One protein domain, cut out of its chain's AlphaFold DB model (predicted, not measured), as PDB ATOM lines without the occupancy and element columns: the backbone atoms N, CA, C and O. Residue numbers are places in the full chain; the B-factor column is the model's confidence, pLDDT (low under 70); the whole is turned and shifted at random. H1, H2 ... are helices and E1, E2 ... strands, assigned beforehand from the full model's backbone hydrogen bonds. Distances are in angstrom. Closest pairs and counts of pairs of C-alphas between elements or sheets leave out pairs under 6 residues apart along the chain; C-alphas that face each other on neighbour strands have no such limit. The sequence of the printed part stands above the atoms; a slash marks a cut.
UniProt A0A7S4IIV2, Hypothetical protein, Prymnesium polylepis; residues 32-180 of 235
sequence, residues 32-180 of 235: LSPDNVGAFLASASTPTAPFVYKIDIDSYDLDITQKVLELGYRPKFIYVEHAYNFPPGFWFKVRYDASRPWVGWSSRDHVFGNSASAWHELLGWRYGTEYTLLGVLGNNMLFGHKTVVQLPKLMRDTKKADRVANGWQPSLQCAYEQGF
ATOM      1  N   LEU A  32      -8.153 -17.438 -35.840       87.62
ATOM      2  CA  LEU A  32      -8.783 -17.386 -34.529       87.62
ATOM      3  C   LEU A  32      -7.812 -16.783 -33.511       87.62
ATOM      4  O   LEU A  32      -6.667 -17.212 -33.432       87.62
ATOM      5  N   SER A  33      -8.272 -15.823 -32.715       90.69
ATOM      6  CA  SER A  33      -7.509 -15.177 -31.647       90.69
ATOM      7  C   SER A  33      -8.339 -15.087 -30.361       90.69
ATOM      8  O   SER A  33      -9.571 -15.196 -30.408       90.69
ATOM      9  N   PRO A  34      -7.714 -14.851 -29.192       92.88
ATOM     10  CA  PRO A  34      -8.459 -14.582 -27.963       92.88
ATOM     11  C   PRO A  34      -9.409 -13.376 -28.087       92.88
ATOM     12  O   PRO A  34     -10.437 -13.323 -27.412       92.88
ATOM     13  N   ASP A  35      -9.101 -12.434 -28.981       93.88
ATOM     14  CA  ASP A  35      -9.904 -11.228 -29.194       93.88
ATOM     15  C   ASP A  35     -11.178 -11.507 -30.001       93.88
ATOM     16  O   ASP A  35     -12.202 -10.860 -29.786       93.88
ATOM     17  N   ASN A  36     -11.144 -12.481 -30.919       93.62
ATOM     18  CA  ASN A  36     -12.251 -12.734 -31.846       93.62
ATOM     19  C   ASN A  36     -13.020 -14.040 -31.587       93.62
ATOM     20  O   ASN A  36     -14.138 -14.185 -32.087       93.62
ATOM     21  N   VAL A  37     -12.485 -14.966 -30.777       94.19
ATOM     22  CA  VAL A  37     -13.071 -16.305 -30.600       94.19
ATOM     23  C   VAL A  37     -14.510 -16.269 -30.084       94.19
ATOM     24  O   VAL A  37     -15.336 -17.065 -30.517       94.19
ATOM     25  N   GLY A  38     -14.861 -15.315 -29.218       95.44
ATOM     26  CA  GLY A  38     -16.230 -15.195 -28.709       95.44
ATOM     27  C   GLY A  38     -17.239 -14.810 -29.788       95.44
ATOM     28  O   GLY A  38     -18.247 -15.497 -29.961       95.44
ATOM     29  N   ALA A  39     -16.946 -13.750 -30.546       94.44
ATOM     30  CA  ALA A  39     -17.791 -13.310 -31.656       94.44
ATOM     31  C   ALA A  39     -17.902 -14.395 -32.735       94.44
ATOM     32  O   ALA A  39     -18.979 -14.625 -33.281       94.44
ATOM     33  N   PHE A  40     -16.800 -15.101 -32.987       92.50
ATOM     34  CA  PHE A  40     -16.745 -16.210 -33.926       92.50
ATOM     35  C   PHE A  40     -17.630 -17.396 -33.507       92.50
ATOM     36  O   PHE A  40     -18.438 -17.882 -34.296       92.50
ATOM     37  N   LEU A  41     -17.521 -17.862 -32.258       93.25
ATOM     38  CA  LEU A  41     -18.340 -18.978 -31.776       93.25
ATOM     39  C   LEU A  41     -19.833 -18.625 -31.770       93.25
ATOM     40  O   LEU A  41     -20.656 -19.476 -32.123       93.25
ATOM     41  N   ALA A  42     -20.165 -17.377 -31.421       92.00
ATOM     42  CA  ALA A  42     -21.529 -16.863 -31.436       92.00
ATOM     43  C   ALA A  42     -22.111 -16.799 -32.858       92.00
ATOM     44  O   ALA A  42     -23.221 -17.283 -33.077       92.00
ATOM     45  N   SER A  43     -21.367 -16.272 -33.838       90.62
ATOM     46  CA  SER A  43     -21.834 -16.198 -35.231       90.62
ATOM     47  C   SER A  43     -22.029 -17.582 -35.854       90.62
ATOM     48  O   SER A  43     -22.948 -17.785 -36.646       90.62
ATOM     49  N   ALA A  44     -21.228 -18.564 -35.434       89.25
ATOM     50  CA  ALA A  44     -21.373 -19.958 -35.835       89.25
ATOM     51  C   ALA A  44     -22.496 -20.712 -35.092       89.25
ATOM     52  O   ALA A  44     -22.669 -21.910 -35.323       89.25
ATOM     53  N   SER A  45     -23.246 -20.050 -34.199       90.56
ATOM     54  CA  SER A  45     -24.266 -20.680 -33.342       90.56
ATOM     55  C   SER A  45     -23.725 -21.903 -32.589       90.56
ATOM     56  O   SER A  45     -24.394 -22.931 -32.460       90.56
ATOM     57  N   THR A  46     -22.475 -21.817 -32.122       91.31
ATOM     58  CA  THR A  46     -21.832 -22.924 -31.413       91.31
ATOM     59  C   THR A  46     -22.545 -23.140 -30.078       91.31
ATOM     60  O   THR A  46     -22.700 -22.180 -29.320       91.31
ATOM     61  N   PRO A  47     -22.967 -24.371 -29.739       93.50
ATOM     62  CA  PRO A  47     -23.561 -24.628 -28.435       93.50
ATOM     63  C   PRO A  47     -22.552 -24.311 -27.332       93.50
ATOM     64  O   PRO A  47     -21.368 -24.609 -27.468       93.50
ATOM     65  N   THR A  48     -23.025 -23.769 -26.211       95.69
ATOM     66  CA  THR A  48     -22.170 -23.465 -25.052       95.69
ATOM     67  C   THR A  48     -21.570 -24.724 -24.430       95.69
ATOM     68  O   THR A  48     -20.478 -24.674 -23.884       95.69
ATOM     69  N   ALA A  49     -22.217 -25.883 -24.564       95.81
ATOM     70  CA  ALA A  49     -21.688 -27.173 -24.124       95.81
ATOM     71  C   ALA A  49     -21.515 -28.141 -25.310       95.81
ATOM     72  O   ALA A  49     -22.279 -29.106 -25.426       95.81
ATOM     73  N   PRO A  50     -20.552 -27.899 -26.223       94.44
ATOM     74  CA  PRO A  50     -20.348 -28.780 -27.365       94.44
ATOM     75  C   PRO A  50     -19.898 -30.167 -26.892       94.44
ATOM     76  O   PRO A  50     -19.277 -30.317 -25.841       94.44
ATOM     77  N   PHE A  51     -20.191 -31.209 -27.668       93.12
ATOM     78  CA  PHE A  51     -19.777 -32.561 -27.289       93.12
ATOM     79  C   PHE A  51     -18.247 -32.708 -27.297       93.12
ATOM     80  O   PHE A  51     -17.665 -33.219 -26.347       93.12
ATOM     81  N   VAL A  52     -17.585 -32.186 -28.331       93.38
ATOM     82  CA  VAL A  52     -16.123 -32.200 -28.464       93.38
ATOM     83  C   VAL A  52     -15.641 -30.802 -28.826       93.38
ATOM     84  O   VAL A  52     -16.220 -30.145 -29.690       93.38
ATOM     85  N   TYR A  53     -14.562 -30.383 -28.178       95.44
ATOM     86  CA  TYR A  53     -13.729 -29.251 -28.555       95.44
ATOM     87  C   TYR A  53     -12.329 -29.783 -28.878       95.44
ATOM     88  O   TYR A  53     -11.677 -30.348 -28.002       95.44
ATOM     89  N   LYS A  54     -11.894 -29.641 -30.134       93.12
ATOM     90  CA  LYS A  54     -10.537 -29.975 -30.588       93.12
ATOM     91  C   LYS A  54      -9.867 -28.717 -31.117       93.12
ATOM     92  O   LYS A  54     -10.490 -27.965 -31.863       93.12
ATOM     93  N   ILE A  55      -8.619 -28.514 -30.722       88.00
ATOM     94  CA  ILE A  55      -7.763 -27.426 -31.189       88.00
ATOM     95  C   ILE A  55      -6.394 -27.984 -31.604       88.00
ATOM     96  O   ILE A  55      -5.899 -28.944 -31.000       88.00
ATOM     97  N   ASP A  56      -5.860 -27.441 -32.699       81.69
ATOM     98  CA  ASP A  56      -4.678 -27.954 -33.400       81.69
ATOM     99  C   ASP A  56      -4.013 -26.854 -34.251       81.69
ATOM    100  O   ASP A  56      -3.885 -26.972 -35.467       81.69
ATOM    101  N   ILE A  57      -3.749 -25.690 -33.644       62.28
ATOM    102  CA  ILE A  57      -3.262 -24.488 -34.353       62.28
ATOM    103  C   ILE A  57      -1.729 -24.383 -34.257       62.28
ATOM    104  O   ILE A  57      -1.136 -23.522 -34.910       62.28
ATOM    105  N   ASP A  58      -1.085 -25.258 -33.475       72.25
ATOM    106  CA  ASP A  58       0.364 -25.306 -33.258       72.25
ATOM    107  C   ASP A  58       0.934 -23.936 -32.864       72.25
ATOM    108  O   ASP A  58       1.937 -23.465 -33.395       72.25
ATOM    109  N   SER A  59       0.261 -23.241 -31.942       80.75
ATOM    110  CA  SER A  59       0.597 -21.863 -31.567       80.75
ATOM    111  C   SER A  59       0.036 -21.553 -30.168       80.75
ATOM    112  O   SER A  59       0.205 -22.321 -29.218       80.75
ATOM    113  N   TYR A  60      -0.658 -20.430 -30.005       86.38
ATOM    114  CA  TYR A  60      -1.279 -19.968 -28.763       86.38
ATOM    115  C   TYR A  60      -2.610 -20.683 -28.432       86.38
ATOM    116  O   TYR A  60      -3.544 -20.080 -27.898       86.38
ATOM    117  N   ASP A  61      -2.706 -21.988 -28.718       90.06
ATOM    118  CA  ASP A  61      -3.910 -22.815 -28.511       90.06
ATOM    119  C   ASP A  61      -4.455 -22.736 -27.082       90.06
ATOM    120  O   ASP A  61      -5.669 -22.728 -26.847       90.06
ATOM    121  N   LEU A  62      -3.545 -22.662 -26.109       93.06
ATOM    122  CA  LEU A  62      -3.889 -22.576 -24.698       93.06
ATOM    123  C   LEU A  62      -4.592 -21.254 -24.367       93.06
ATOM    124  O   LEU A  62      -5.568 -21.271 -23.620       93.06
ATOM    125  N   ASP A  63      -4.171 -20.134 -24.962       93.44
ATOM    126  CA  ASP A  63      -4.806 -18.826 -24.748       93.44
ATOM    127  C   ASP A  63      -6.208 -18.780 -25.391       93.44
ATOM    128  O   ASP A  63      -7.149 -18.257 -24.789       93.44
ATOM    129  N   ILE A  64      -6.390 -19.407 -26.565       94.19
ATOM    130  CA  ILE A  64      -7.721 -19.604 -27.171       94.19
ATOM    131  C   ILE A  64      -8.609 -20.436 -26.254       94.19
ATOM    132  O   ILE A  64      -9.721 -20.024 -25.927       94.19
ATOM    133  N   THR A  65      -8.124 -21.604 -25.832       96.50
ATOM    134  CA  THR A  65      -8.897 -22.533 -25.000       96.50
ATOM    135  C   THR A  65      -9.291 -21.873 -23.685       96.50
ATOM    136  O   THR A  65     -10.447 -21.949 -23.275       96.50
ATOM    137  N   GLN A  66      -8.355 -21.163 -23.048       97.19
ATOM    138  CA  GLN A  66      -8.627 -20.395 -21.840       97.19
ATOM    139  C   GLN A  66      -9.757 -19.388 -22.077       97.19
ATOM    140  O   GLN A  66     -10.706 -19.356 -21.293       97.19
ATOM    141  N   LYS A  67      -9.699 -18.614 -23.167       97.69
ATOM    142  CA  LYS A  67     -10.735 -17.627 -23.484       97.69
ATOM    143  C   LYS A  67     -12.100 -18.268 -23.743       97.69
ATOM    144  O   LYS A  67     -13.109 -17.751 -23.275       97.69
ATOM    145  N   VAL A  68     -12.145 -19.398 -24.451       97.56
ATOM    146  CA  VAL A  68     -13.383 -20.165 -24.688       97.56
ATOM    147  C   VAL A  68     -14.037 -20.571 -23.365       97.56
ATOM    148  O   VAL A  68     -15.238 -20.367 -23.181       97.56
ATOM    149  N   LEU A  69     -13.250 -21.082 -22.416       98.12
ATOM    150  CA  LEU A  69     -13.747 -21.453 -21.088       98.12
ATOM    151  C   LEU A  69     -14.182 -20.226 -20.265       98.12
ATOM    152  O   LEU A  69     -15.212 -20.274 -19.594       98.12
ATOM    153  N   GLU A  70     -13.455 -19.109 -20.346       98.00
ATOM    154  CA  GLU A  70     -13.821 -17.844 -19.683       98.00
ATOM    155  C   GLU A  70     -15.135 -17.254 -20.221       98.00
ATOM    156  O   GLU A  70     -15.881 -16.630 -19.472       98.00
ATOM    157  N   LEU A  71     -15.465 -17.503 -21.492       97.88
ATOM    158  CA  LEU A  71     -16.741 -17.126 -22.115       97.88
ATOM    159  C   LEU A  71     -17.919 -18.035 -21.711       97.88
ATOM    160  O   LEU A  71     -19.023 -17.875 -22.227       97.88
ATOM    161  N   GLY A  72     -17.700 -18.996 -20.809       97.62
ATOM    162  CA  GLY A  72     -18.745 -19.876 -20.280       97.62
ATOM    163  C   GLY A  72     -18.993 -21.141 -21.100       97.62
ATOM    164  O   GLY A  72     -19.898 -21.908 -20.770       97.62
ATOM    165  N   TYR A  73     -18.190 -21.413 -22.133       97.94
ATOM    166  CA  TYR A  73     -18.299 -22.680 -22.848       97.94
ATOM    167  C   TYR A  73     -17.796 -23.827 -21.966       97.94
ATOM    168  O   TYR A  73     -16.781 -23.700 -21.276       97.94
ATOM    169  N   ARG A  74     -18.504 -24.957 -21.988       97.38
ATOM    170  CA  ARG A  74     -18.183 -26.185 -21.249       97.38
ATOM    171  C   ARG A  74     -18.286 -27.421 -22.143       97.38
ATOM    172  O   ARG A  74     -19.256 -28.179 -22.038       97.38
ATOM    173  N   PRO A  75     -17.306 -27.639 -23.042       97.00
ATOM    174  CA  PRO A  75     -17.247 -28.853 -23.848       97.00
ATOM    175  C   PRO A  75     -17.303 -30.121 -22.991       97.00
ATOM    176  O   PRO A  75     -16.739 -30.134 -21.896       97.00
ATOM    177  N   LYS A  76     -17.942 -31.195 -23.473       94.19
ATOM    178  CA  LYS A  76     -17.939 -32.492 -22.765       94.19
ATOM    179  C   LYS A  76     -16.573 -33.161 -22.824       94.19
ATOM    180  O   LYS A  76     -16.141 -33.734 -21.828       94.19
ATOM    181  N   PHE A  77     -15.890 -33.028 -23.954       94.12
ATOM    182  CA  PHE A  77     -14.514 -33.461 -24.144       94.12
ATOM    183  C   PHE A  77     -13.677 -32.326 -24.725       94.12
ATOM    184  O   PHE A  77     -14.116 -31.633 -25.645       94.12
ATOM    185  N   ILE A  78     -12.472 -32.159 -24.190       96.56
ATOM    186  CA  ILE A  78     -11.448 -31.251 -24.703       96.56
ATOM    187  C   ILE A  78     -10.286 -32.112 -25.186       96.56
ATOM    188  O   ILE A  78      -9.701 -32.858 -24.403       96.56
ATOM    189  N   TYR A  79      -9.987 -32.029 -26.478       94.12
ATOM    190  CA  TYR A  79      -8.932 -32.783 -27.136       94.12
ATOM    191  C   TYR A  79      -7.897 -31.807 -27.691       94.12
ATOM    192  O   TYR A  79      -8.211 -30.986 -28.547       94.12
ATOM    193  N   VAL A  80      -6.679 -31.839 -27.165       93.06
ATOM    194  CA  VAL A  80      -5.660 -30.816 -27.438       93.06
ATOM    195  C   VAL A  80      -4.377 -31.471 -27.916       93.06
ATOM    196  O   VAL A  80      -4.009 -32.534 -27.416       93.06
ATOM    197  N   GLU A  81      -3.692 -30.838 -28.863       88.44
ATOM    198  CA  GLU A  81      -2.307 -31.186 -29.175       88.44
ATOM    199  C   GLU A  81      -1.370 -30.525 -28.155       88.44
ATOM    200  O   GLU A  81      -1.545 -29.367 -27.765       88.44
ATOM    201  N   HIS A  82      -0.384 -31.280 -27.687       85.38
ATOM    202  CA  HIS A  82       0.721 -30.764 -26.907       85.38
ATOM    203  C   HIS A  82       2.030 -30.957 -27.661       85.38
ATOM    204  O   HIS A  82       2.247 -31.926 -28.387       85.38
ATOM    205  N   ALA A  83       2.930 -30.024 -27.413       82.25
ATOM    206  CA  ALA A  83       4.278 -30.019 -27.919       82.25
ATOM    207  C   ALA A  83       5.079 -31.118 -27.191       82.25
ATOM    208  O   ALA A  83       5.581 -30.933 -26.079       82.25
ATOM    209  N   TYR A  84       5.126 -32.305 -27.805       74.50
ATOM    210  CA  TYR A  84       5.749 -33.522 -27.262       74.50
ATOM    211  C   TYR A  84       7.278 -33.430 -27.145       74.50
ATOM    212  O   TYR A  84       7.917 -34.286 -26.543       74.50
ATOM    213  N   ASN A  85       7.876 -32.389 -27.722       72.81
ATOM    214  CA  ASN A  85       9.275 -32.030 -27.533       72.81
ATOM    215  C   ASN A  85       9.564 -31.472 -26.123       72.81
ATOM    216  O   ASN A  85      10.732 -31.346 -25.757       72.81
ATOM    217  N   PHE A  86       8.536 -31.155 -25.325       73.94
ATOM    218  CA  PHE A  86       8.688 -30.760 -23.924       73.94
ATOM    219  C   PHE A  86       8.435 -31.943 -22.971       73.94
ATOM    220  O   PHE A  86       7.410 -32.615 -23.098       73.94
ATOM    221  N   PRO A  87       9.311 -32.173 -21.970       69.50
ATOM    222  CA  PRO A  87       9.148 -33.252 -21.014       69.50
ATOM    223  C   PRO A  87       7.896 -33.137 -20.159       69.50
ATOM    224  O   PRO A  87       7.442 -32.022 -19.868       69.50
ATOM    225  N   PRO A  88       7.467 -34.275 -19.589       67.81
ATOM    226  CA  PRO A  88       6.737 -34.282 -18.331       67.81
ATOM    227  C   PRO A  88       7.255 -33.249 -17.327       67.81
ATOM    228  O   PRO A  88       8.451 -33.183 -17.039       67.81
ATOM    229  N   GLY A  89       6.351 -32.450 -16.761       68.94
ATOM    230  CA  GLY A  89       6.679 -31.492 -15.704       68.94
ATOM    231  C   GLY A  89       7.381 -30.219 -16.181       68.94
ATOM    232  O   GLY A  89       7.583 -29.311 -15.374       68.94
ATOM    233  N   PHE A  90       7.724 -30.101 -17.467       75.75
ATOM    234  CA  PHE A  90       8.184 -28.838 -18.028       75.75
ATOM    235  C   PHE A  90       6.995 -27.983 -18.441       75.75
ATOM    236  O   PHE A  90       6.125 -28.446 -19.181       75.75
ATOM    237  N   TRP A  91       6.966 -26.737 -17.974       85.00
ATOM    238  CA  TRP A  91       5.929 -25.783 -18.331       85.00
ATOM    239  C   TRP A  91       6.403 -24.879 -19.464       85.00
ATOM    240  O   TRP A  91       7.378 -24.142 -19.336       85.00
ATOM    241  N   PHE A  92       5.681 -24.930 -20.572       84.06
ATOM    242  CA  PHE A  92       5.881 -24.092 -21.743       84.06
ATOM    243  C   PHE A  92       4.544 -23.781 -22.407       84.06
ATOM    244  O   PHE A  92       3.710 -24.682 -22.565       84.06
ATOM    245  N   LYS A  93       4.378 -22.531 -22.846       88.25
ATOM    246  CA  LYS A  93       3.283 -22.112 -23.719       88.25
ATOM    247  C   LYS A  93       3.744 -21.061 -24.721       88.25
ATOM    248  O   LYS A  93       4.495 -20.152 -24.350       88.25
ATOM    249  N   VAL A  94       3.237 -21.133 -25.948       85.06
ATOM    250  CA  VAL A  94       3.282 -20.003 -26.884       85.06
ATOM    251  C   VAL A  94       2.207 -19.006 -26.462       85.06
ATOM    252  O   VAL A  94       1.049 -19.369 -26.268       85.06
ATOM    253  N   ARG A  95       2.595 -17.743 -26.274       85.06
ATOM    254  CA  ARG A  95       1.666 -16.666 -25.911       85.06
ATOM    255  C   ARG A  95       1.114 -16.006 -27.164       85.06
ATOM    256  O   ARG A  95       1.862 -15.783 -28.113       85.06
ATOM    257  N   TYR A  96      -0.165 -15.656 -27.135       86.12
ATOM    258  CA  TYR A  96      -0.760 -14.812 -28.161       86.12
ATOM    259  C   TYR A  96      -0.110 -13.420 -28.164       86.12
ATOM    260  O   TYR A  96       0.062 -12.791 -27.117       86.12
ATOM    261  N   ASP A  97       0.226 -12.944 -29.359       82.19
ATOM    262  CA  ASP A  97       0.720 -11.599 -29.632       82.19
ATOM    263  C   ASP A  97      -0.066 -11.051 -30.827       82.19
ATOM    264  O   ASP A  97       0.017 -11.584 -31.933       82.19
ATOM    265  N   ALA A  98      -0.836  -9.982 -30.619       83.50
ATOM    266  CA  ALA A  98      -1.652  -9.379 -31.672       83.50
ATOM    267  C   ALA A  98      -0.810  -8.845 -32.848       83.50
ATOM    268  O   ALA A  98      -1.302  -8.768 -33.973       83.50
ATOM    269  N   SER A  99       0.469  -8.518 -32.618       78.00
ATOM    270  CA  SER A  99       1.404  -8.121 -33.679       78.00
ATOM    271  C   SER A  99       1.930  -9.309 -34.496       78.00
ATOM    272  O   SER A  99       2.478  -9.126 -35.585       78.00
ATOM    273  N   ARG A 100       1.752 -10.538 -33.990       70.81
ATOM    274  CA  ARG A 100       2.150 -11.804 -34.619       70.81
ATOM    275  C   ARG A 100       1.033 -12.833 -34.453       70.81
ATOM    276  O   ARG A 100       1.167 -13.778 -33.673       70.81
ATOM    277  N   PRO A 101      -0.060 -12.696 -35.222       64.00
ATOM    278  CA  PRO A 101      -1.254 -13.517 -35.055       64.00
ATOM    279  C   PRO A 101      -1.040 -14.988 -35.433       64.00
ATOM    280  O   PRO A 101      -1.979 -15.771 -35.355       64.00
ATOM    281  N   TRP A 102       0.161 -15.406 -35.835       66.62
ATOM    282  CA  TRP A 102       0.481 -16.810 -36.048       66.62
ATOM    283  C   TRP A 102       1.976 -17.076 -35.853       66.62
ATOM    284  O   TRP A 102       2.820 -16.366 -36.404       66.62
ATOM    285  N   VAL A 103       2.289 -18.115 -35.081       61.88
ATOM    286  CA  VAL A 103       3.645 -18.635 -34.866       61.88
ATOM    287  C   VAL A 103       3.600 -20.129 -35.163       61.88
ATOM    288  O   VAL A 103       3.690 -20.942 -34.257       61.88
ATOM    289  N   GLY A 104       3.346 -20.501 -36.414       57.47
ATOM    290  CA  GLY A 104       3.326 -21.915 -36.776       57.47
ATOM    291  C   GLY A 104       4.592 -22.371 -37.481       57.47
ATOM    292  O   GLY A 104       5.594 -21.655 -37.549       57.47
ATOM    293  N   TRP A 105       4.522 -23.600 -37.984       48.62
ATOM    294  CA  TRP A 105       5.645 -24.377 -38.495       48.62
ATOM    295  C   TRP A 105       6.418 -23.643 -39.601       48.62
ATOM    296  O   TRP A 105       6.118 -23.748 -40.792       48.62
ATOM    297  N   SER A 106       7.484 -22.935 -39.230       51.44
ATOM    298  CA  SER A 106       8.599 -22.694 -40.138       51.44
ATOM    299  C   SER A 106       9.515 -23.911 -40.023       51.44
ATOM    300  O   SER A 106       9.746 -24.407 -38.923       51.44
ATOM    301  N   SER A 107      10.081 -24.412 -41.125       44.72
ATOM    302  CA  SER A 107      11.032 -25.544 -41.113       44.72
ATOM    303  C   SER A 107      12.321 -25.283 -40.308       44.72
ATOM    304  O   SER A 107      13.263 -26.070 -40.372       44.72
ATOM    305  N   ARG A 108      12.382 -24.164 -39.574       44.00
ATOM    306  CA  ARG A 108      13.491 -23.708 -38.738       44.00
ATOM    307  C   ARG A 108      13.078 -23.431 -37.283       44.00
ATOM    308  O   ARG A 108      13.962 -23.171 -36.471       44.00
ATOM    309  N   ASP A 109      11.784 -23.478 -36.947       51.81
ATOM    310  CA  ASP A 109      11.257 -23.199 -35.605       51.81
ATOM    311  C   ASP A 109      10.668 -24.471 -34.980       51.81
ATOM    312  O   ASP A 109       9.589 -24.926 -35.340       51.81
ATOM    313  N   HIS A 110      11.393 -25.049 -34.022       54.12
ATOM    314  CA  HIS A 110      11.000 -26.270 -33.304       54.12
ATOM    315  C   HIS A 110      10.200 -25.991 -32.020       54.12
ATOM    316  O   HIS A 110      10.077 -26.862 -31.165       54.12
ATOM    317  N   VAL A 111       9.692 -24.768 -31.851       65.56
ATOM    318  CA  VAL A 111       9.004 -24.320 -30.635       65.56
ATOM    319  C   VAL A 111       7.626 -23.790 -31.019       65.56
ATOM    320  O   VAL A 111       7.458 -22.606 -31.298       65.56
ATOM    321  N   PHE A 112       6.654 -24.693 -31.057       73.38
ATOM    322  CA  PHE A 112       5.256 -24.418 -31.374       73.38
ATOM    323  C   PHE A 112       4.344 -25.104 -30.354       73.38
ATOM    324  O   PHE A 112       4.778 -26.010 -29.639       73.38
ATOM    325  N   GLY A 113       3.098 -24.645 -30.249       82.69
ATOM    326  CA  GLY A 113       2.111 -25.214 -29.333       82.69
ATOM    327  C   GLY A 113       2.465 -25.076 -27.845       82.69
ATOM    328  O   GLY A 113       3.131 -24.138 -27.401       82.69
ATOM    329  N   ASN A 114       1.961 -26.006 -27.034       88.00
ATOM    330  CA  ASN A 114       1.994 -25.911 -25.573       88.00
ATOM    331  C   ASN A 114       2.436 -27.236 -24.952       88.00
ATOM    332  O   ASN A 114       2.030 -28.297 -25.408       88.00
ATOM    333  N   SER A 115       3.247 -27.191 -23.896       87.50
ATOM    334  CA  SER A 115       3.633 -28.398 -23.151       87.50
ATOM    335  C   SER A 115       2.421 -29.095 -22.525       87.50
ATOM    336  O   SER A 115       1.427 -28.451 -22.172       87.50
ATOM    337  N   ALA A 116       2.539 -30.400 -22.274       86.44
ATOM    338  CA  ALA A 116       1.516 -31.137 -21.532       86.44
ATOM    339  C   ALA A 116       1.271 -30.554 -20.130       86.44
ATOM    340  O   ALA A 116       0.135 -30.517 -19.658       86.44
ATOM    341  N   SER A 117       2.325 -30.056 -19.472       85.62
ATOM    342  CA  SER A 117       2.205 -29.434 -18.149       85.62
ATOM    343  C   SER A 117       1.368 -28.159 -18.193       85.62
ATOM    344  O   SER A 117       0.568 -27.940 -17.290       85.62
ATOM    345  N   ALA A 118       1.494 -27.349 -19.247       91.56
ATOM    346  CA  ALA A 118       0.683 -26.144 -19.399       91.56
ATOM    347  C   ALA A 118      -0.802 -26.487 -19.613       91.56
ATOM    348  O   ALA A 118      -1.675 -25.892 -18.978       91.56
ATOM    349  N   TRP A 119      -1.102 -27.504 -20.429       93.38
ATOM    350  CA  TRP A 119      -2.471 -28.009 -20.573       93.38
ATOM    351  C   TRP A 119      -3.043 -28.548 -19.265       93.38
ATOM    352  O   TRP A 119      -4.191 -28.258 -18.922       93.38
ATOM    353  N   HIS A 120      -2.245 -29.311 -18.519       88.69
ATOM    354  CA  HIS A 120      -2.651 -29.853 -17.231       88.69
ATOM    355  C   HIS A 120      -2.866 -28.755 -16.181       88.69
ATOM    356  O   HIS A 120      -3.803 -28.847 -15.392       88.69
ATOM    357  N   GLU A 121      -2.064 -27.691 -16.181       88.81
ATOM    358  CA  GLU A 121      -2.301 -26.534 -15.313       88.81
ATOM    359  C   GLU A 121      -3.643 -25.863 -15.633       88.81
ATOM    360  O   GLU A 121      -4.436 -25.601 -14.726       88.81
ATOM    361  N   LEU A 122      -3.950 -25.632 -16.913       94.69
ATOM    362  CA  LEU A 122      -5.222 -25.024 -17.296       94.69
ATOM    363  C   LEU A 122      -6.409 -25.938 -16.945       94.69
ATOM    364  O   LEU A 122      -7.318 -25.531 -16.226       94.69
ATOM    365  N   LEU A 123      -6.421 -27.169 -17.451       93.25
ATOM    366  CA  LEU A 123      -7.605 -28.035 -17.419       93.25
ATOM    367  C   LEU A 123      -7.671 -28.925 -16.173       93.25
ATOM    368  O   LEU A 123      -8.755 -29.165 -15.648       93.25
ATOM    369  N   GLY A 124      -6.526 -29.406 -15.694       81.00
ATOM    370  CA  GLY A 124      -6.425 -30.280 -14.525       81.00
ATOM    371  C   GLY A 124      -6.375 -29.524 -13.197       81.00
ATOM    372  O   GLY A 124      -6.846 -30.050 -12.191       81.00
ATOM    373  N   TRP A 125      -5.835 -28.297 -13.170       79.81
ATOM    374  CA  TRP A 125      -5.761 -27.484 -11.948       79.81
ATOM    375  C   TRP A 125      -6.769 -26.337 -11.950       79.81
ATOM    376  O   TRP A 125      -7.702 -26.359 -11.148       79.81
ATOM    377  N   ARG A 126      -6.643 -25.362 -12.859       87.19
ATOM    378  CA  ARG A 126      -7.501 -24.161 -12.852       87.19
ATOM    379  C   ARG A 126      -8.974 -24.488 -13.099       87.19
ATOM    380  O   ARG A 126      -9.834 -23.958 -12.404       87.19
ATOM    381  N   TYR A 127      -9.257 -25.390 -14.035       91.19
ATOM    382  CA  TYR A 127     -10.599 -25.927 -14.284       91.19
ATOM    383  C   TYR A 127     -10.778 -27.353 -13.732       91.19
ATOM    384  O   TYR A 127     -11.695 -28.076 -14.128       91.19
ATOM    385  N   GLY A 128      -9.935 -27.761 -12.777       84.12
ATOM    386  CA  GLY A 128      -9.887 -29.123 -12.237       84.12
ATOM    387  C   GLY A 128     -11.122 -29.551 -11.440       84.12
ATOM    388  O   GLY A 128     -11.309 -30.739 -11.165       84.12
ATOM    389  N   THR A 129     -11.995 -28.612 -11.063       84.94
ATOM    390  CA  THR A 129     -13.325 -28.901 -10.504       84.94
ATOM    391  C   THR A 129     -14.301 -29.395 -11.571       84.94
ATOM    392  O   THR A 129     -15.186 -30.180 -11.239       84.94
ATOM    393  N   GLU A 130     -14.089 -29.036 -12.840       88.81
ATOM    394  CA  GLU A 130     -14.994 -29.288 -13.967       88.81
ATOM    395  C   GLU A 130     -14.458 -30.357 -14.929       88.81
ATOM    396  O   GLU A 130     -15.228 -31.180 -15.425       88.81
ATOM    397  N   TYR A 131     -13.143 -30.390 -15.150       87.69
ATOM    398  CA  TYR A 131     -12.472 -31.300 -16.081       87.69
ATOM    399  C   TYR A 131     -11.525 -32.254 -15.367       87.69
ATOM    400  O   TYR A 131     -11.027 -31.956 -14.287       87.69
ATOM    401  N   THR A 132     -11.272 -33.409 -15.980       82.69
ATOM    402  CA  THR A 132     -10.225 -34.352 -15.570       82.69
ATOM    403  C   THR A 132      -9.452 -34.851 -16.779       82.69
ATOM    404  O   THR A 132     -10.044 -35.068 -17.838       82.69
ATOM    405  N   LEU A 133      -8.144 -35.063 -16.620       83.44
ATOM    406  CA  LEU A 133      -7.346 -35.769 -17.623       83.44
ATOM    407  C   LEU A 133      -7.848 -37.216 -17.735       83.44
ATOM    408  O   LEU A 133      -7.967 -37.912 -16.727       83.44
ATOM    409  N   LEU A 134      -8.164 -37.645 -18.956       80.81
ATOM    410  CA  LEU A 134      -8.556 -39.019 -19.276       80.81
ATOM    411  C   LEU A 134      -7.398 -39.823 -19.861       80.81
ATOM    412  O   LEU A 134      -7.331 -41.029 -19.646       80.81
ATOM    413  N   GLY A 135      -6.491 -39.168 -20.584       76.31
ATOM    414  CA  GLY A 135      -5.318 -39.827 -21.137       76.31
ATOM    415  C   GLY A 135      -4.468 -38.920 -22.011       76.31
ATOM    416  O   GLY A 135      -4.883 -37.830 -22.413       76.31
ATOM    417  N   VAL A 136      -3.272 -39.414 -22.310       76.00
ATOM    418  CA  VAL A 136      -2.334 -38.839 -23.275       76.00
ATOM    419  C   VAL A 136      -2.147 -39.875 -24.383       76.00
ATOM    420  O   VAL A 136      -1.992 -41.055 -24.094       76.00
ATOM    421  N   LEU A 137      -2.241 -39.457 -25.643       73.12
ATOM    422  CA  LEU A 137      -2.216 -40.311 -26.830       73.12
ATOM    423  C   LEU A 137      -1.260 -39.689 -27.855       73.12
ATOM    424  O   LEU A 137      -1.649 -38.820 -28.635       73.12
ATOM    425  N   GLY A 138       0.008 -40.105 -27.837       75.75
ATOM    426  CA  GLY A 138       1.041 -39.497 -28.682       75.75
ATOM    427  C   GLY A 138       1.215 -38.011 -28.362       75.75
ATOM    428  O   GLY A 138       1.423 -37.659 -27.211       75.75
ATOM    429  N   ASN A 139       1.099 -37.142 -29.366       81.12
ATOM    430  CA  ASN A 139       1.094 -35.681 -29.216       81.12
ATOM    431  C   ASN A 139      -0.249 -35.115 -28.723       81.12
ATOM    432  O   ASN A 139      -0.375 -33.910 -28.556       81.12
ATOM    433  N   ASN A 140      -1.261 -35.933 -28.436       85.56
ATOM    434  CA  ASN A 140      -2.560 -35.431 -28.001       85.56
ATOM    435  C   ASN A 140      -2.859 -35.711 -26.520       85.56
ATOM    436  O   ASN A 140      -2.396 -36.691 -25.942       85.56
ATOM    437  N   MET A 141      -3.683 -34.865 -25.906       89.00
ATOM    438  CA  MET A 141      -4.235 -35.051 -24.564       89.00
ATOM    439  C   MET A 141      -5.754 -34.945 -24.603       89.00
ATOM    440  O   MET A 141      -6.309 -34.067 -25.266       89.00
ATOM    441  N   LEU A 142      -6.431 -35.822 -23.862       88.81
ATOM    442  CA  LEU A 142      -7.885 -35.849 -23.761       88.81
ATOM    443  C   LEU A 142      -8.328 -35.545 -22.332       88.81
ATOM    444  O   LEU A 142      -7.983 -36.266 -21.397       88.81
ATOM    445  N   PHE A 143      -9.163 -34.524 -22.185       91.50
ATOM    446  CA  PHE A 143      -9.826 -34.165 -20.940       91.50
ATOM    447  C   PHE A 143     -11.333 -34.371 -21.075       91.50
ATOM    448  O   PHE A 143     -11.928 -34.072 -22.111       91.50
ATOM    449  N   GLY A 144     -11.963 -34.866 -20.014       88.00
ATOM    450  CA  GLY A 144     -13.407 -35.071 -19.942       88.00
ATOM    451  C   GLY A 144     -14.039 -34.197 -18.870       88.00
ATOM    452  O   GLY A 144     -13.506 -34.078 -17.767       88.00
ATOM    453  N   HIS A 145     -15.190 -33.609 -19.180       92.25
ATOM    454  CA  HIS A 145     -16.003 -32.914 -18.194       92.25
ATOM    455  C   HIS A 145     -16.570 -33.929 -17.191       92.25
ATOM    456  O   HIS A 145     -17.097 -34.977 -17.572       92.25
ATOM    457  N   LYS A 146     -16.531 -33.628 -15.894       84.94
ATOM    458  CA  LYS A 146     -16.907 -34.587 -14.839       84.94
ATOM    459  C   LYS A 146     -18.365 -35.049 -14.887       84.94
ATOM    460  O   LYS A 146     -18.692 -36.087 -14.331       84.94
ATOM    461  N   THR A 147     -19.239 -34.321 -15.582       85.25
ATOM    462  CA  THR A 147     -20.632 -34.758 -15.807       85.25
ATOM    463  C   THR A 147     -20.767 -35.917 -16.793       85.25
ATOM    464  O   THR A 147     -21.801 -36.576 -16.787       85.25
ATOM    465  N   VAL A 148     -19.757 -36.179 -17.630       81.00
ATOM    466  CA  VAL A 148     -19.742 -37.330 -18.556       81.00
ATOM    467  C   VAL A 148     -18.760 -38.417 -18.130       81.00
ATOM    468  O   VAL A 148     -18.916 -39.574 -18.510       81.00
ATOM    469  N   VAL A 149     -17.775 -38.078 -17.297       73.00
ATOM    470  CA  VAL A 149     -16.832 -39.044 -16.733       73.00
ATOM    471  C   VAL A 149     -17.452 -39.670 -15.484       73.00
ATOM    472  O   VAL A 149     -17.349 -39.131 -14.382       73.00
ATOM    473  N   GLN A 150     -18.090 -40.833 -15.631       56.41
ATOM    474  CA  GLN A 150     -18.397 -41.668 -14.471       56.41
ATOM    475  C   GLN A 150     -17.083 -42.233 -13.934       56.41
ATOM    476  O   GLN A 150     -16.535 -43.179 -14.493       56.41
ATOM    477  N   LEU A 151     -16.559 -41.652 -12.851       48.81
ATOM    478  CA  LEU A 151     -15.413 -42.244 -12.162       48.81
ATOM    479  C   LEU A 151     -15.784 -43.686 -11.763       48.81
ATOM    480  O   LEU A 151     -16.817 -43.871 -11.098       48.81
ATOM    481  N   PRO A 152     -14.997 -44.703 -12.168       40.16
ATOM    482  CA  PRO A 152     -15.301 -46.094 -11.868       40.16
ATOM    483  C   PRO A 152     -15.540 -46.307 -10.371       40.16
ATOM    484  O   PRO A 152     -14.835 -45.745  -9.530       40.16
ATOM    485  N   LYS A 153     -16.492 -47.188 -10.031       36.75
ATOM    486  CA  LYS A 153     -16.749 -47.651  -8.652       36.75
ATOM    487  C   LYS A 153     -15.483 -48.165  -7.945       36.75
ATOM    488  O   LYS A 153     -15.407 -48.075  -6.728       36.75
ATOM    489  N   LEU A 154     -14.466 -48.608  -8.694       37.59
ATOM    490  CA  LEU A 154     -13.155 -49.020  -8.173       37.59
ATOM    491  C   LEU A 154     -12.420 -47.905  -7.393       37.59
ATOM    492  O   LEU A 154     -11.545 -48.194  -6.585       37.59
ATOM    493  N   MET A 155     -12.795 -46.636  -7.598       37.97
ATOM    494  CA  MET A 155     -12.305 -45.493  -6.816       37.97
ATOM    495  C   MET A 155     -13.207 -45.116  -5.627       37.97
ATOM    496  O   MET A 155     -12.862 -44.206  -4.878       37.97
ATOM    497  N   ARG A 156     -14.351 -45.794  -5.438       38.78
ATOM    498  CA  ARG A 156     -15.295 -45.554  -4.329       38.78
ATOM    499  C   ARG A 156     -15.038 -46.455  -3.113       38.78
ATOM    500  O   ARG A 156     -15.263 -46.001  -2.000       38.78
ATOM    501  N   ASP A 157     -14.503 -47.665  -3.308       37.59
ATOM    502  CA  ASP A 157     -14.428 -48.707  -2.262       37.59
ATOM    503  C   ASP A 157     -13.028 -48.973  -1.685       37.59
ATOM    504  O   ASP A 157     -12.663 -50.093  -1.337       37.59
ATOM    505  N   THR A 158     -12.216 -47.937  -1.494       36.78
ATOM    506  CA  THR A 158     -11.076 -48.059  -0.574       36.78
ATOM    507  C   THR A 158     -11.077 -46.877   0.374       36.78
ATOM    508  O   THR A 158     -11.614 -45.819   0.055       36.78
ATOM    509  N   LYS A 159     -10.412 -47.018   1.525       40.81
ATOM    510  CA  LYS A 159     -10.096 -45.961   2.510       40.81
ATOM    511  C   LYS A 159      -9.320 -44.744   1.926       40.81
ATOM    512  O   LYS A 159      -8.647 -44.022   2.646       40.81
ATOM    513  N   LYS A 160      -9.376 -44.543   0.603       40.31
ATOM    514  CA  LYS A 160      -8.935 -43.415  -0.222       40.31
ATOM    515  C   LYS A 160     -10.105 -42.558  -0.744       40.31
ATOM    516  O   LYS A 160      -9.843 -41.636  -1.511       40.31
ATOM    517  N   ALA A 161     -11.358 -42.818  -0.362       37.81
ATOM    518  CA  ALA A 161     -12.499 -41.963  -0.724       37.81
ATOM    519  C   ALA A 161     -12.300 -40.491  -0.281       37.81
ATOM    520  O   ALA A 161     -12.684 -39.576  -1.008       37.81
ATOM    521  N   ASP A 162     -11.546 -40.257   0.800       37.72
ATOM    522  CA  ASP A 162     -11.107 -38.919   1.228       37.72
ATOM    523  C   ASP A 162     -10.175 -38.219   0.222       37.72
ATOM    524  O   ASP A 162     -10.038 -37.002   0.245       37.72
ATOM    525  N   ARG A 163      -9.528 -38.939  -0.703       39.56
ATOM    526  CA  ARG A 163      -8.650 -38.334  -1.725       39.56
ATOM    527  C   ARG A 163      -9.430 -37.815  -2.931       39.56
ATOM    528  O   ARG A 163      -9.034 -36.814  -3.518       39.56
ATOM    529  N   VAL A 164     -10.560 -38.433  -3.275       40.22
ATOM    530  CA  VAL A 164     -11.437 -37.955  -4.362       40.22
ATOM    531  C   VAL A 164     -12.246 -36.736  -3.907       40.22
ATOM    532  O   VAL A 164     -12.388 -35.785  -4.674       40.22
ATOM    533  N   ALA A 165     -12.670 -36.703  -2.638       40.16
ATOM    534  CA  ALA A 165     -13.237 -35.502  -2.013       40.16
ATOM    535  C   ALA A 165     -12.232 -34.327  -1.947       40.16
ATOM    536  O   ALA A 165     -12.644 -33.173  -1.934       40.16
ATOM    537  N   ASN A 166     -10.924 -34.622  -2.000       36.94
ATOM    538  CA  ASN A 166      -9.819 -33.656  -2.010       36.94
ATOM    539  C   ASN A 166      -9.168 -33.446  -3.399       36.94
ATOM    540  O   ASN A 166      -8.033 -32.982  -3.483       36.94
ATOM    541  N   GLY A 167      -9.852 -33.773  -4.503       36.38
ATOM    542  CA  GLY A 167      -9.402 -33.360  -5.840       36.38
ATOM    543  C   GLY A 167      -8.280 -34.196  -6.469       36.38
ATOM    544  O   GLY A 167      -7.553 -33.691  -7.323       36.38
ATOM    545  N   TRP A 168      -8.127 -35.471  -6.097       36.00
ATOM    546  CA  TRP A 168      -7.137 -36.347  -6.733       36.00
ATOM    547  C   TRP A 168      -7.500 -36.643  -8.201       36.00
ATOM    548  O   TRP A 168      -8.459 -37.363  -8.483       36.00
ATOM    549  N   GLN A 169      -6.722 -36.084  -9.131       44.31
ATOM    550  CA  GLN A 169      -6.682 -36.477 -10.544       44.31
ATOM    551  C   GLN A 169      -5.513 -37.446 -10.770       44.31
ATOM    552  O   GLN A 169      -4.538 -37.373 -10.013       44.31
ATOM    553  N   PRO A 170      -5.553 -38.329 -11.792       46.00
ATOM    554  CA  PRO A 170      -4.342 -38.994 -12.255       46.00
ATOM    555  C   PRO A 170      -3.303 -37.903 -12.506       46.00
ATOM    556  O   PRO A 170      -3.532 -37.014 -13.325       46.00
ATOM    557  N   SER A 171      -2.207 -37.903 -11.744       53.72
ATOM    558  CA  SER A 171      -1.163 -36.917 -11.975       53.72
ATOM    559  C   SER A 171      -0.661 -37.106 -13.400       53.72
ATOM    560  O   SER A 171      -0.563 -38.232 -13.890       53.72
ATOM    561  N   LEU A 172      -0.330 -36.007 -14.069       56.34
ATOM    562  CA  LEU A 172       0.331 -36.056 -15.366       56.34
ATOM    563  C   LEU A 172       1.529 -37.036 -15.327       56.34
ATOM    564  O   LEU A 172       1.694 -37.853 -16.225       56.34
ATOM    565  N   GLN A 173       2.266 -37.044 -14.212       50.66
ATOM    566  CA  GLN A 173       3.315 -38.013 -13.888       50.66
ATOM    567  C   GLN A 173       2.847 -39.483 -13.943       50.66
ATOM    568  O   GLN A 173       3.529 -40.301 -14.540       50.66
ATOM    569  N   CYS A 174       1.679 -39.826 -13.395       46.06
ATOM    570  CA  CYS A 174       1.114 -41.181 -13.463       46.06
ATOM    571  C   CYS A 174       0.751 -41.579 -14.907       46.06
ATOM    572  O   CYS A 174       0.996 -42.712 -15.317       46.06
ATOM    573  N   ALA A 175       0.218 -40.644 -15.704       50.38
ATOM    574  CA  ALA A 175      -0.035 -40.886 -17.127       50.38
ATOM    575  C   ALA A 175       1.271 -41.163 -17.897       50.38
ATOM    576  O   ALA A 175       1.296 -42.008 -18.791       50.38
ATOM    577  N   TYR A 176       2.363 -40.501 -17.510       56.47
ATOM    578  CA  TYR A 176       3.692 -40.745 -18.066       56.47
ATOM    579  C   TYR A 176       4.313 -42.068 -17.596       56.47
ATOM    580  O   TYR A 176       4.803 -42.831 -18.425       56.47
ATOM    581  N   GLU A 177       4.246 -42.380 -16.301       45.78
ATOM    582  CA  GLU A 177       4.795 -43.607 -15.703       45.78
ATOM    583  C   GLU A 177       4.113 -44.881 -16.221       45.78
ATOM    584  O   GLU A 177       4.746 -45.929 -16.309       45.78
ATOM    585  N   GLN A 178       2.836 -44.803 -16.611       41.66
ATOM    586  CA  GLN A 178       2.100 -45.936 -17.186       41.66
ATOM    587  C   GLN A 178       2.334 -46.142 -18.692       41.66
ATOM    588  O   GLN A 178       1.688 -46.996 -19.296       41.66
ATOM    589  N   GLY A 179       3.252 -45.396 -19.318       40.38
ATOM    590  CA  GLY A 179       3.646 -45.643 -20.708       40.38
ATOM    591  C   GLY A 179       2.577 -45.290 -21.746       40.38
ATOM    592  O   GLY A 179       2.617 -45.800 -22.863       40.38
ATOM    593  N   PHE A 180       1.639 -44.389 -21.425       40.03
ATOM    594  CA  PHE A 180       0.622 -43.913 -22.379       40.03
ATOM    595  C   PHE A 180       1.205 -43.133 -23.572       40.03
ATOM    596  O   PHE A 180       0.510 -42.854 -24.548       40.03
TER     597      PHE A 180
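What this domain is: This is residues 32 to 180 of the 235 residues of the protein "Hypothetical protein" of Prymnesium polylepis (UniProt A0A7S4IIV2). A twisted sheet of four strands forms a wall, with H2 and H3 side by side over one face, H1 packed on H2, and H5 at the edge strand E3. Two long stretches with no named element, residues 82 to 115 and 146 to 160, reach toward opposite ends of the longest axis, the second leading to the short H4. The printed part has 149 residues, in the order H1 E1 H2 E2 H3 E3 E4 H4 H5; the mixed sheet runs E1 E2 E4 E3. The class is mixed, helices and strands, though under half of the residues are in named elements. The whole is compact, with a radius of gyration of the C-alphas of 16.3 A, and only just flat, spanning 54 by 37 by 20 A.

How they stand to each other: Begin at the sheet, twisted, its C-alphas up to 4.0 A off the best plane. E1, residues 52 to 55, and E2, residues 77 to 81, are parallel at 16 degrees; look for N 79 and O 53, 2.8 A apart. E4, residues 140 to 145, is antiparallel to E2 at 161 degrees, with N 143 and O 78 at 2.8 A. E3, residues 131 to 137, forms a hairpin with E4, antiparallel at 155 degrees, with N 134 and O 142 at 2.8 A. H2, residues 61 to 70, and H3, residues 116 to 126, lie on the same face of the sheet: two layers, helices on one face of a sheet. H2 is over E1, only just, since 2 of its C-alphas fall on E2; H3 is over E4 and E3 at a height over the sheet of 9.3 A. E1, H2, E2 make a strand-helix-strand unit, two parallel neighbour strands with a helix between, and E2, H3, E3 a split one, with E4 between the strands; both crossovers are right-handed. H2 and H3 touch, closest at the C-alphas of Leu 62 and Trp 119, 7.0 A, at a shallow tilt of 8 degrees, the same way. H1, residues 37 to 43, touches H2 at a steep tilt of 61 degrees, closest at the C-alphas of Gly 38 and Val 68, 7.0 A. H5, residues 172 to 177, only grazes the sheet and only just touches H3, with 3 pairs of C-alphas within 8 A, the closest those of His 120 and Leu 172, 7.1 A. Helix packing is mostly crossed, lines at an angle, but only just: 1 of 3 touching pairs is at a shallow tilt. H4, residues 161 to 164, touches no helix and is not on the sheet. In H1, H2, H3 and H5 every O i to N i+4 pair is within hydrogen-bond range; H4 is too short for one.

Where its parts are: Find C-alpha 37 at (-13.071, -16.305, -30.600), where H1 begins its 9.9 A. H2 runs 14.2 A and H3 14.3 A; E3 runs 17.4 A and E4 16.8 A. H5 ends at C-alpha 177, (4.795, -43.607, -15.703).

The domain as a whole: The C-alphas of Ser 99 and Asp 157, the two farthest apart, are 53.7 A from each other. The printed part has no cut; its long links are E2 to H3 and E4 to H4. The mean pLDDT of the printed part is 75.7; look for values under 70 at residue 57 and residues 87 to 89, 101 to 111 and 150 to 180.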